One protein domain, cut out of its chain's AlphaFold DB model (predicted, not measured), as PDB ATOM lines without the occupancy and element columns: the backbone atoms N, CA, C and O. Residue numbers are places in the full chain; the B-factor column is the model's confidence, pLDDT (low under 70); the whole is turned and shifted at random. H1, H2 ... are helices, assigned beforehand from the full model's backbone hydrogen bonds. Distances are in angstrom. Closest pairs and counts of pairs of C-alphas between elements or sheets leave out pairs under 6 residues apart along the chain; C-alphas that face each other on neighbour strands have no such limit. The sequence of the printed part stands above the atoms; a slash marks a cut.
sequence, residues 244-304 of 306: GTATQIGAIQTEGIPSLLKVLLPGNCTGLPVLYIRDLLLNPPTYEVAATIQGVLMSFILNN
ATOM      1  N   GLY A 244      39.583  29.252  -1.842       86.31
ATOM      2  CA  GLY A 244      38.828  30.497  -1.719       86.31
ATOM      3  C   GLY A 244      37.723  30.600  -2.769       86.31
ATOM      4  O   GLY A 244      36.574  30.877  -2.430       86.31
ATOM      5  N   THR A 245      38.040  30.295  -4.031       89.31
ATOM      6  CA  THR A 245      37.061  30.299  -5.125       89.31
ATOM      7  C   THR A 245      35.996  29.226  -4.925       89.31
ATOM      8  O   THR A 245      34.813  29.540  -4.993       89.31
ATOM      9  N   ALA A 246      36.390  27.985  -4.639       89.06
ATOM     10  CA  ALA A 246      35.475  26.863  -4.444       89.06
ATOM     11  C   ALA A 246      34.478  27.107  -3.297       89.06
ATOM     12  O   ALA A 246      33.295  26.777  -3.418       89.06
ATOM     13  N   THR A 247      34.938  27.729  -2.209       89.06
ATOM     14  CA  THR A 247      34.093  28.172  -1.099       89.06
ATOM     15  C   THR A 247      33.177  29.318  -1.517       89.06
ATOM     16  O   THR A 247      31.971  29.217  -1.323       89.06
ATOM     17  N   GLN A 248      33.710  30.388  -2.116       92.00
ATOM     18  CA  GLN A 248      32.934  31.587  -2.459       92.00
ATOM     19  C   GLN A 248      31.833  31.326  -3.488       92.00
ATOM     20  O   GLN A 248      30.762  31.920  -3.393       92.00
ATOM     21  N   ILE A 249      32.075  30.433  -4.449       92.94
ATOM     22  CA  ILE A 249      31.053  30.047  -5.429       92.94
ATOM     23  C   ILE A 249      30.075  29.011  -4.873       92.94
ATOM     24  O   ILE A 249      29.157  28.632  -5.583       92.94
ATOM     25  N   GLY A 250      30.267  28.503  -3.651       90.19
ATOM     26  CA  GLY A 250      29.382  27.502  -3.055       90.19
ATOM     27  C   GLY A 250      29.513  26.095  -3.645       90.19
ATOM     28  O   GLY A 250      28.570  25.305  -3.542       90.19
ATOM     29  N   ALA A 251      30.650  25.774  -4.274       90.62
ATOM     30  CA  ALA A 251      30.978  24.405  -4.684       90.62
ATOM     31  C   ALA A 251      31.345  23.538  -3.466       90.62
ATOM     32  O   ALA A 251      31.010  22.354  -3.421       90.62
ATOM     33  N   ILE A 252      31.977  24.145  -2.455       87.50
ATOM     34  CA  ILE A 252      32.193  23.554  -1.130       87.50
ATOM     35  C   ILE A 252      31.184  24.161  -0.164       87.50
ATOM     36  O   ILE A 252      31.101  25.383  -0.015       87.50
ATOM     37  N   GLN A 253      30.424  23.304   0.512       83.31
ATOM     38  CA  GLN A 253      29.414  23.762   1.451       83.31
ATOM     39  C   GLN A 253      30.070  24.484   2.630       83.31
ATOM     40  O   GLN A 253      30.876  23.909   3.355       83.31
ATOM     41  N   THR A 254      29.720  25.757   2.790       86.25
ATOM     42  CA  THR A 254      30.279  26.653   3.802       86.25
ATOM     43  C   THR A 254      29.142  27.438   4.438       86.25
ATOM     44  O   THR A 254      28.211  27.855   3.746       86.25
ATOM     45  N   GLU A 255      29.191  27.619   5.756       87.25
ATOM     46  CA  GLU A 255      28.173  28.373   6.482       87.25
ATOM     47  C   GLU A 255      28.059  29.807   5.938       87.25
ATOM     48  O   GLU A 255      29.058  30.468   5.663       87.25
ATOM     49  N   GLY A 256      26.825  30.271   5.728       90.12
ATOM     50  CA  GLY A 256      26.546  31.600   5.179       90.12
ATOM     51  C   GLY A 256      26.716  31.741   3.661       90.12
ATOM     52  O   GLY A 256      26.316  32.772   3.121       90.12
ATOM     53  N   ILE A 257      27.232  30.730   2.951       92.75
ATOM     54  CA  ILE A 257      27.373  30.759   1.487       92.75
ATOM     55  C   ILE A 257      26.304  29.871   0.820       92.75
ATOM     56  O   ILE A 257      26.186  28.690   1.162       92.75
ATOM     57  N   PRO A 258      25.520  30.391  -0.147       92.62
ATOM     58  CA  PRO A 258      24.581  29.580  -0.924       92.62
ATOM     59  C   PRO A 258      25.285  28.452  -1.688       92.62
ATOM     60  O   PRO A 258      26.354  28.652  -2.253       92.62
ATOM     61  N   SER A 259      24.674  27.266  -1.748       91.31
ATOM     62  CA  SER A 259      25.256  26.120  -2.458       91.31
ATOM     63  C   SER A 259      24.963  26.181  -3.957       91.31
ATOM     64  O   SER A 259      23.803  26.111  -4.362       91.31
ATOM     65  N   LEU A 260      26.013  26.215  -4.780       93.38
ATOM     66  CA  LEU A 260      25.900  26.139  -6.240       93.38
ATOM     67  C   LEU A 260      25.333  24.796  -6.699       93.38
ATOM     68  O   LEU A 260      24.519  24.753  -7.615       93.38
ATOM     69  N   LEU A 261      25.701  23.700  -6.032       90.50
ATOM     70  CA  LEU A 261      25.208  22.363  -6.375       90.50
ATOM     71  C   LEU A 261      23.682  22.265  -6.251       90.50
ATOM     72  O   LEU A 261      23.044  21.668  -7.109       90.50
ATOM     73  N   LYS A 262      23.090  22.918  -5.239       89.38
ATOM     74  CA  LYS A 262      21.627  22.985  -5.058       89.38
ATOM     75  C   LYS A 262      20.911  23.828  -6.118       89.38
ATOM     76  O   LYS A 262      19.700  23.714  -6.251       89.38
ATOM     77  N   VAL A 263      21.637  24.697  -6.821       90.69
ATOM     78  CA  VAL A 263      21.106  25.503  -7.932       90.69
ATOM     79  C   VAL A 263      21.237  24.749  -9.255       90.69
ATOM     80  O   VAL A 263      20.340  24.820 -10.089       90.69
ATOM     81  N   LEU A 264      22.349  24.035  -9.453       89.31
ATOM     82  CA  LEU A 264      22.623  23.280 -10.679       89.31
ATOM     83  C   LEU A 264      21.796  21.997 -10.793       89.31
ATOM     84  O   LEU A 264      21.531  21.546 -11.906       89.31
ATOM     85  N   LEU A 265      21.434  21.391  -9.664       88.62
ATOM     86  CA  LEU A 265      20.763  20.099  -9.621       88.62
ATOM     87  C   LEU A 265      19.320  20.231  -9.113       88.62
ATOM     88  O   LEU A 265      19.048  21.082  -8.265       88.62
ATOM     89  N   PRO A 266      18.390  19.384  -9.598       86.56
ATOM     90  CA  PRO A 266      17.034  19.309  -9.063       86.56
ATOM     91  C   PRO A 266      17.027  19.113  -7.542       86.56
ATOM     92  O   PRO A 266      17.893  18.435  -6.996       86.56
ATOM     93  N   GLY A 267      16.026  19.652  -6.842       81.12
ATOM     94  CA  GLY A 267      15.970  19.599  -5.372       81.12
ATOM     95  C   GLY A 267      15.867  18.189  -4.772       81.12
ATOM     96  O   GLY A 267      16.148  18.013  -3.591       81.12
ATOM     97  N   ASN A 268      15.488  17.191  -5.573       80.06
ATOM     98  CA  ASN A 268      15.472  15.771  -5.210       80.06
ATOM     99  C   ASN A 268      16.775  15.033  -5.566       80.06
ATOM    100  O   ASN A 268      16.888  13.844  -5.296       80.06
ATOM    101  N   CYS A 269      17.747  15.705  -6.188       81.00
ATOM    102  CA  CYS A 269      19.014  15.104  -6.569       81.00
ATOM    103  C   CYS A 269      19.944  15.022  -5.352       81.00
ATOM    104  O   CYS A 269      20.410  16.039  -4.835       81.00
ATOM    105  N   THR A 270      20.219  13.802  -4.901       74.69
ATOM    106  CA  THR A 270      21.104  13.508  -3.769       74.69
ATOM    107  C   THR A 270      22.145  12.456  -4.163       74.69
ATOM    108  O   THR A 270      22.061  11.839  -5.224       74.69
ATOM    109  N   GLY A 271      23.176  12.268  -3.335       75.19
ATOM    110  CA  GLY A 271      24.166  11.205  -3.529       75.19
ATOM    111  C   GLY A 271      25.127  11.433  -4.705       75.19
ATOM    112  O   GLY A 271      25.687  12.520  -4.868       75.19
ATOM    113  N   LEU A 272      25.357  10.385  -5.507       75.19
ATOM    114  CA  LEU A 272      26.424  10.341  -6.517       75.19
ATOM    115  C   LEU A 272      26.412  11.475  -7.545       75.19
ATOM    116  O   LEU A 272      27.492  11.994  -7.819       75.19
ATOM    117  N   PRO A 273      25.274  11.892  -8.131       82.94
ATOM    118  CA  PRO A 273      25.297  12.952  -9.133       82.94
ATOM    119  C   PRO A 273      25.794  14.278  -8.549       82.94
ATOM    120  O   PRO A 273      26.581  14.975  -9.185       82.94
ATOM    121  N   VAL A 274      25.407  14.593  -7.307       85.38
ATOM    122  CA  VAL A 274      25.884  15.781  -6.585       85.38
ATOM    123  C   VAL A 274      27.395  15.711  -6.383       85.38
ATOM    124  O   VAL A 274      28.101  16.677  -6.677       85.38
ATOM    125  N   LEU A 275      27.898  14.560  -5.926       81.19
ATOM    126  CA  LEU A 275      29.329  14.329  -5.714       81.19
ATOM    127  C   LEU A 275      30.122  14.408  -7.021       81.19
ATOM    128  O   LEU A 275      31.173  15.041  -7.058       81.19
ATOM    129  N   TYR A 276      29.596  13.819  -8.092       85.62
ATOM    130  CA  TYR A 276      30.222  13.803  -9.408       85.62
ATOM    131  C   TYR A 276      30.323  15.210 -10.004       85.62
ATOM    132  O   TYR A 276      31.393  15.617 -10.449       85.62
ATOM    133  N   ILE A 277      29.240  15.995  -9.960       89.25
ATOM    134  CA  ILE A 277      29.261  17.385 -10.434       89.25
ATOM    135  C   ILE A 277      30.191  18.241  -9.576       89.25
ATOM    136  O   ILE A 277      30.954  19.040 -10.118       89.25
ATOM    137  N   ARG A 278      30.180  18.059  -8.250       89.19
ATOM    138  CA  ARG A 278      31.125  18.740  -7.361       89.19
ATOM    139  C   ARG A 278      32.567  18.427  -7.742       89.19
ATOM    140  O   ARG A 278      33.363  19.352  -7.863       89.19
ATOM    141  N   ASP A 279      32.900  17.157  -7.951       86.31
ATOM    142  CA  ASP A 279      34.259  16.757  -8.311       86.31
ATOM    143  C   ASP A 279      34.673  17.299  -9.684       86.31
ATOM    144  O   ASP A 279      35.771  17.827  -9.812       86.31
ATOM    145  N   LEU A 280      33.777  17.307 -10.676       88.44
ATOM    146  CA  LEU A 280      34.041  17.941 -11.973       88.44
ATOM    147  C   LEU A 280      34.308  19.449 -11.860       88.44
ATOM    148  O   LEU A 280      35.138  19.976 -12.598       88.44
ATOM    149  N   LEU A 281      33.611  20.151 -10.961       88.81
ATOM    150  CA  LEU A 281      33.840  21.579 -10.726       88.81
ATOM    151  C   LEU A 281      35.180  21.827 -10.030       88.81
ATOM    152  O   LEU A 281      35.897  22.755 -10.394       88.81
ATOM    153  N   LEU A 282      35.517  21.011  -9.028       86.44
ATOM    154  CA  LEU A 282      36.752  21.157  -8.256       86.44
ATOM    155  C   LEU A 282      37.987  20.690  -9.037       86.44
ATOM    156  O   LEU A 282      39.047  21.303  -8.926       86.44
ATOM    157  N   ASN A 283      37.842  19.627  -9.828       83.25
ATOM    158  CA  ASN A 283      38.895  18.920 -10.551       83.25
ATOM    159  C   ASN A 283      38.486  18.705 -12.023       83.25
ATOM    160  O   ASN A 283      38.265  17.565 -12.446       83.25
ATOM    161  N   PRO A 284      38.392  19.775 -12.829       86.38
ATOM    162  CA  PRO A 284      37.930  19.673 -14.207       86.38
ATOM    163  C   PRO A 284      38.809  18.716 -15.037       86.38
ATOM    164  O   PRO A 284      40.041  18.768 -14.943       86.38
ATOM    165  N   PRO A 285      38.203  17.836 -15.857       86.69
ATOM    166  CA  PRO A 285      38.939  16.916 -16.716       86.69
ATOM    167  C   PRO A 285      39.545  17.653 -17.921       86.69
ATOM    168  O   PRO A 285      39.348  18.855 -18.104       86.69
ATOM    169  N   THR A 286      40.291  16.939 -18.770       88.38
ATOM    170  CA  THR A 286      40.812  17.515 -20.021       88.38
ATOM    171  C   THR A 286      39.674  18.019 -20.913       88.38
ATOM    172  O   THR A 286      38.556  17.501 -20.864       88.38
ATOM    173  N   TYR A 287      39.955  19.015 -21.759       88.38
ATOM    174  CA  TYR A 287      38.943  19.593 -22.656       88.38
ATOM    175  C   TYR A 287      38.290  18.547 -23.568       88.38
ATOM    176  O   TYR A 287      37.087  18.600 -23.800       88.38
ATOM    177  N   GLU A 288      39.066  17.571 -24.042       89.31
ATOM    178  CA  GLU A 288      38.576  16.460 -24.862       89.31
ATOM    179  C   GLU A 288      37.586  15.570 -24.097       89.31
ATOM    180  O   GLU A 288      36.503  15.259 -24.598       89.31
ATOM    181  N   VAL A 289      37.915  15.205 -22.853       89.00
ATOM    182  CA  VAL A 289      37.030  14.401 -21.999       89.00
ATOM    183  C   VAL A 289      35.775  15.195 -21.644       89.00
ATOM    184  O   VAL A 289      34.673  14.663 -21.752       89.00
ATOM    185  N   ALA A 290      35.914  16.478 -21.296       89.00
ATOM    186  CA  ALA A 290      34.783  17.359 -21.017       89.00
ATOM    187  C   ALA A 290      33.829  17.468 -22.220       89.00
ATOM    188  O   ALA A 290      32.619  17.303 -22.061       89.00
ATOM    189  N   ALA A 291      34.366  17.679 -23.426       90.50
ATOM    190  CA  ALA A 291      33.584  17.744 -24.660       90.50
ATOM    191  C   ALA A 291      32.894  16.408 -24.975       90.50
ATOM    192  O   ALA A 291      31.734  16.390 -25.381       90.50
ATOM    193  N   THR A 292      33.577  15.287 -24.735       92.00
ATOM    194  CA  THR A 292      33.011  13.945 -24.928       92.00
ATOM    195  C   THR A 292      31.854  13.688 -23.965       92.00
ATOM    196  O   THR A 292      30.790  13.248 -24.398       92.00
ATOM    197  N   ILE A 293      32.016  14.017 -22.677       89.25
ATOM    198  CA  ILE A 293      30.947  13.914 -21.671       89.25
ATOM    199  C   ILE A 293      29.730  14.733 -22.117       89.25
ATOM    200  O   ILE A 293      28.614  14.214 -22.134       89.25
ATOM    201  N   GLN A 294      29.939  15.987 -22.532       88.50
ATOM    202  CA  GLN A 294      28.859  16.852 -23.018       88.50
ATOM    203  C   GLN A 294      28.165  16.273 -24.255       88.50
ATOM    204  O   GLN A 294      26.939  16.207 -24.287       88.50
ATOM    205  N   GLY A 295      28.927  15.812 -25.250       91.00
ATOM    206  CA  GLY A 295      28.381  15.233 -26.478       91.00
ATOM    207  C   GLY A 295      27.539  13.983 -26.219       91.00
ATOM    208  O   GLY A 295      26.431  13.868 -26.747       91.00
ATOM    209  N   VAL A 296      28.014  13.080 -25.355       89.69
ATOM    210  CA  VAL A 296      27.267  11.875 -24.962       89.69
ATOM    211  C   VAL A 296      25.965  12.260 -24.262       89.69
ATOM    212  O   VAL A 296      24.903  11.781 -24.661       89.69
ATOM    213  N   LEU A 297      26.017  13.164 -23.280       85.56
ATOM    214  CA  LEU A 297      24.826  13.619 -22.556       85.56
ATOM    215  C   LEU A 297      23.806  14.283 -23.489       85.56
ATOM    216  O   LEU A 297      22.626  13.942 -23.439       85.56
ATOM    217  N   MET A 298      24.249  15.166 -24.391       86.25
ATOM    218  CA  MET A 298      23.359  15.790 -25.378       86.25
ATOM    219  C   MET A 298      22.729  14.749 -26.308       86.25
ATOM    220  O   MET A 298      21.532  14.822 -26.572       86.25
ATOM    221  N   SER A 299      23.494  13.756 -26.767       84.50
ATOM    222  CA  SER A 299      22.957  12.686 -27.616       84.50
ATOM    223  C   SER A 299      21.906  11.833 -26.893       84.50
ATOM    224  O   SER A 299      20.897  11.471 -27.492       84.50
ATOM    225  N   PHE A 300      22.094  11.555 -25.599       83.06
ATOM    226  CA  PHE A 300      21.129  10.808 -24.794       83.06
ATOM    227  C   PHE A 300      19.822  11.575 -24.601       83.06
ATOM    228  O   PHE A 300      18.753  10.990 -24.771       83.06
ATOM    229  N   ILE A 301      19.913  12.876 -24.302       78.44
ATOM    230  CA  ILE A 301      18.752  13.758 -24.118       78.44
ATOM    231  C   ILE A 301      17.978  13.922 -25.433       78.44
ATOM    232  O   ILE A 301      16.753  13.862 -25.438       78.44
ATOM    233  N   LEU A 302      18.675  14.088 -26.562       73.75
ATOM    234  CA  LEU A 302      18.035  14.236 -27.874       73.75
ATOM    235  C   LEU A 302      17.354  12.945 -28.356       73.75
ATOM    236  O   LEU A 302      16.341  13.019 -29.047       73.75
ATOM    237  N   ASN A 303      17.888  11.774 -27.993       71.69
ATOM    238  CA  ASN A 303      17.344  10.474 -28.399       71.69
ATOM    239  C   ASN A 303      16.285   9.910 -27.435       71.69
ATOM    240  O   ASN A 303      15.615   8.942 -27.785       71.69
ATOM    241  N   ASN A 304      16.122  10.493 -26.245       60.59
ATOM    242  CA  ASN A 304      15.074  10.145 -25.282       60.59
ATOM    243  C   ASN A 304      14.440  11.435 -24.740       60.59
ATOM    244  O   ASN A 304      14.755  11.842 -23.618       60.59
TER     245      ASN A 304
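Overview. This is residues 244 to 304 of the 306 residues of the protein "MutS_I domain-containing protein" of Punica granatum (UniProt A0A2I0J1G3). Helix H3 is in the middle of a loose, flat layout, with the short H1 and H2 and the loop of residues 249 to 260 on one side; on the other, H4 is set off across an open gap, and its residues 294 to 303 stick out. The printed part has 61 residues with four named helices, H1 to H4 in order, and no named strand: all helix. It is loose, with a radius of gyration of the C-alphas of 13.4 A and spans of 40 by 28 by 15 A.

Arrangement. H1, residues 244 to 248, is close but not clearly touching H3, residues 272 to 282; their closest C-alphas, Ala 246 and Leu 282, are 7.0 A apart. H2, residues 261 to 264, only just touches H3, with 3 pairs of C-alphas within 8 A, the closest being Leu 261 and Val 274 at 6.6 A. H4, residues 287 to 303, is apart from H1, H2 and H3. In H1, H3 and H4 every O i to N i+4 pair is within hydrogen-bond range; H2 is too short for one.

Along the chain. H1 begins at C-alpha 244 (38.828, 30.497, -1.719). H3 is 15.1 A long from first to last C-alpha. H4, 24.1 A, ends at C-alpha 303 (17.344, 10.474, -28.399).

Size, cuts and confidence. The farthest C-alphas, Gly 256 and Asn 303, are 40.7 A apart. The printed part has no cut. The H1 to H2 link is long. Residue 304 has pLDDT under 70.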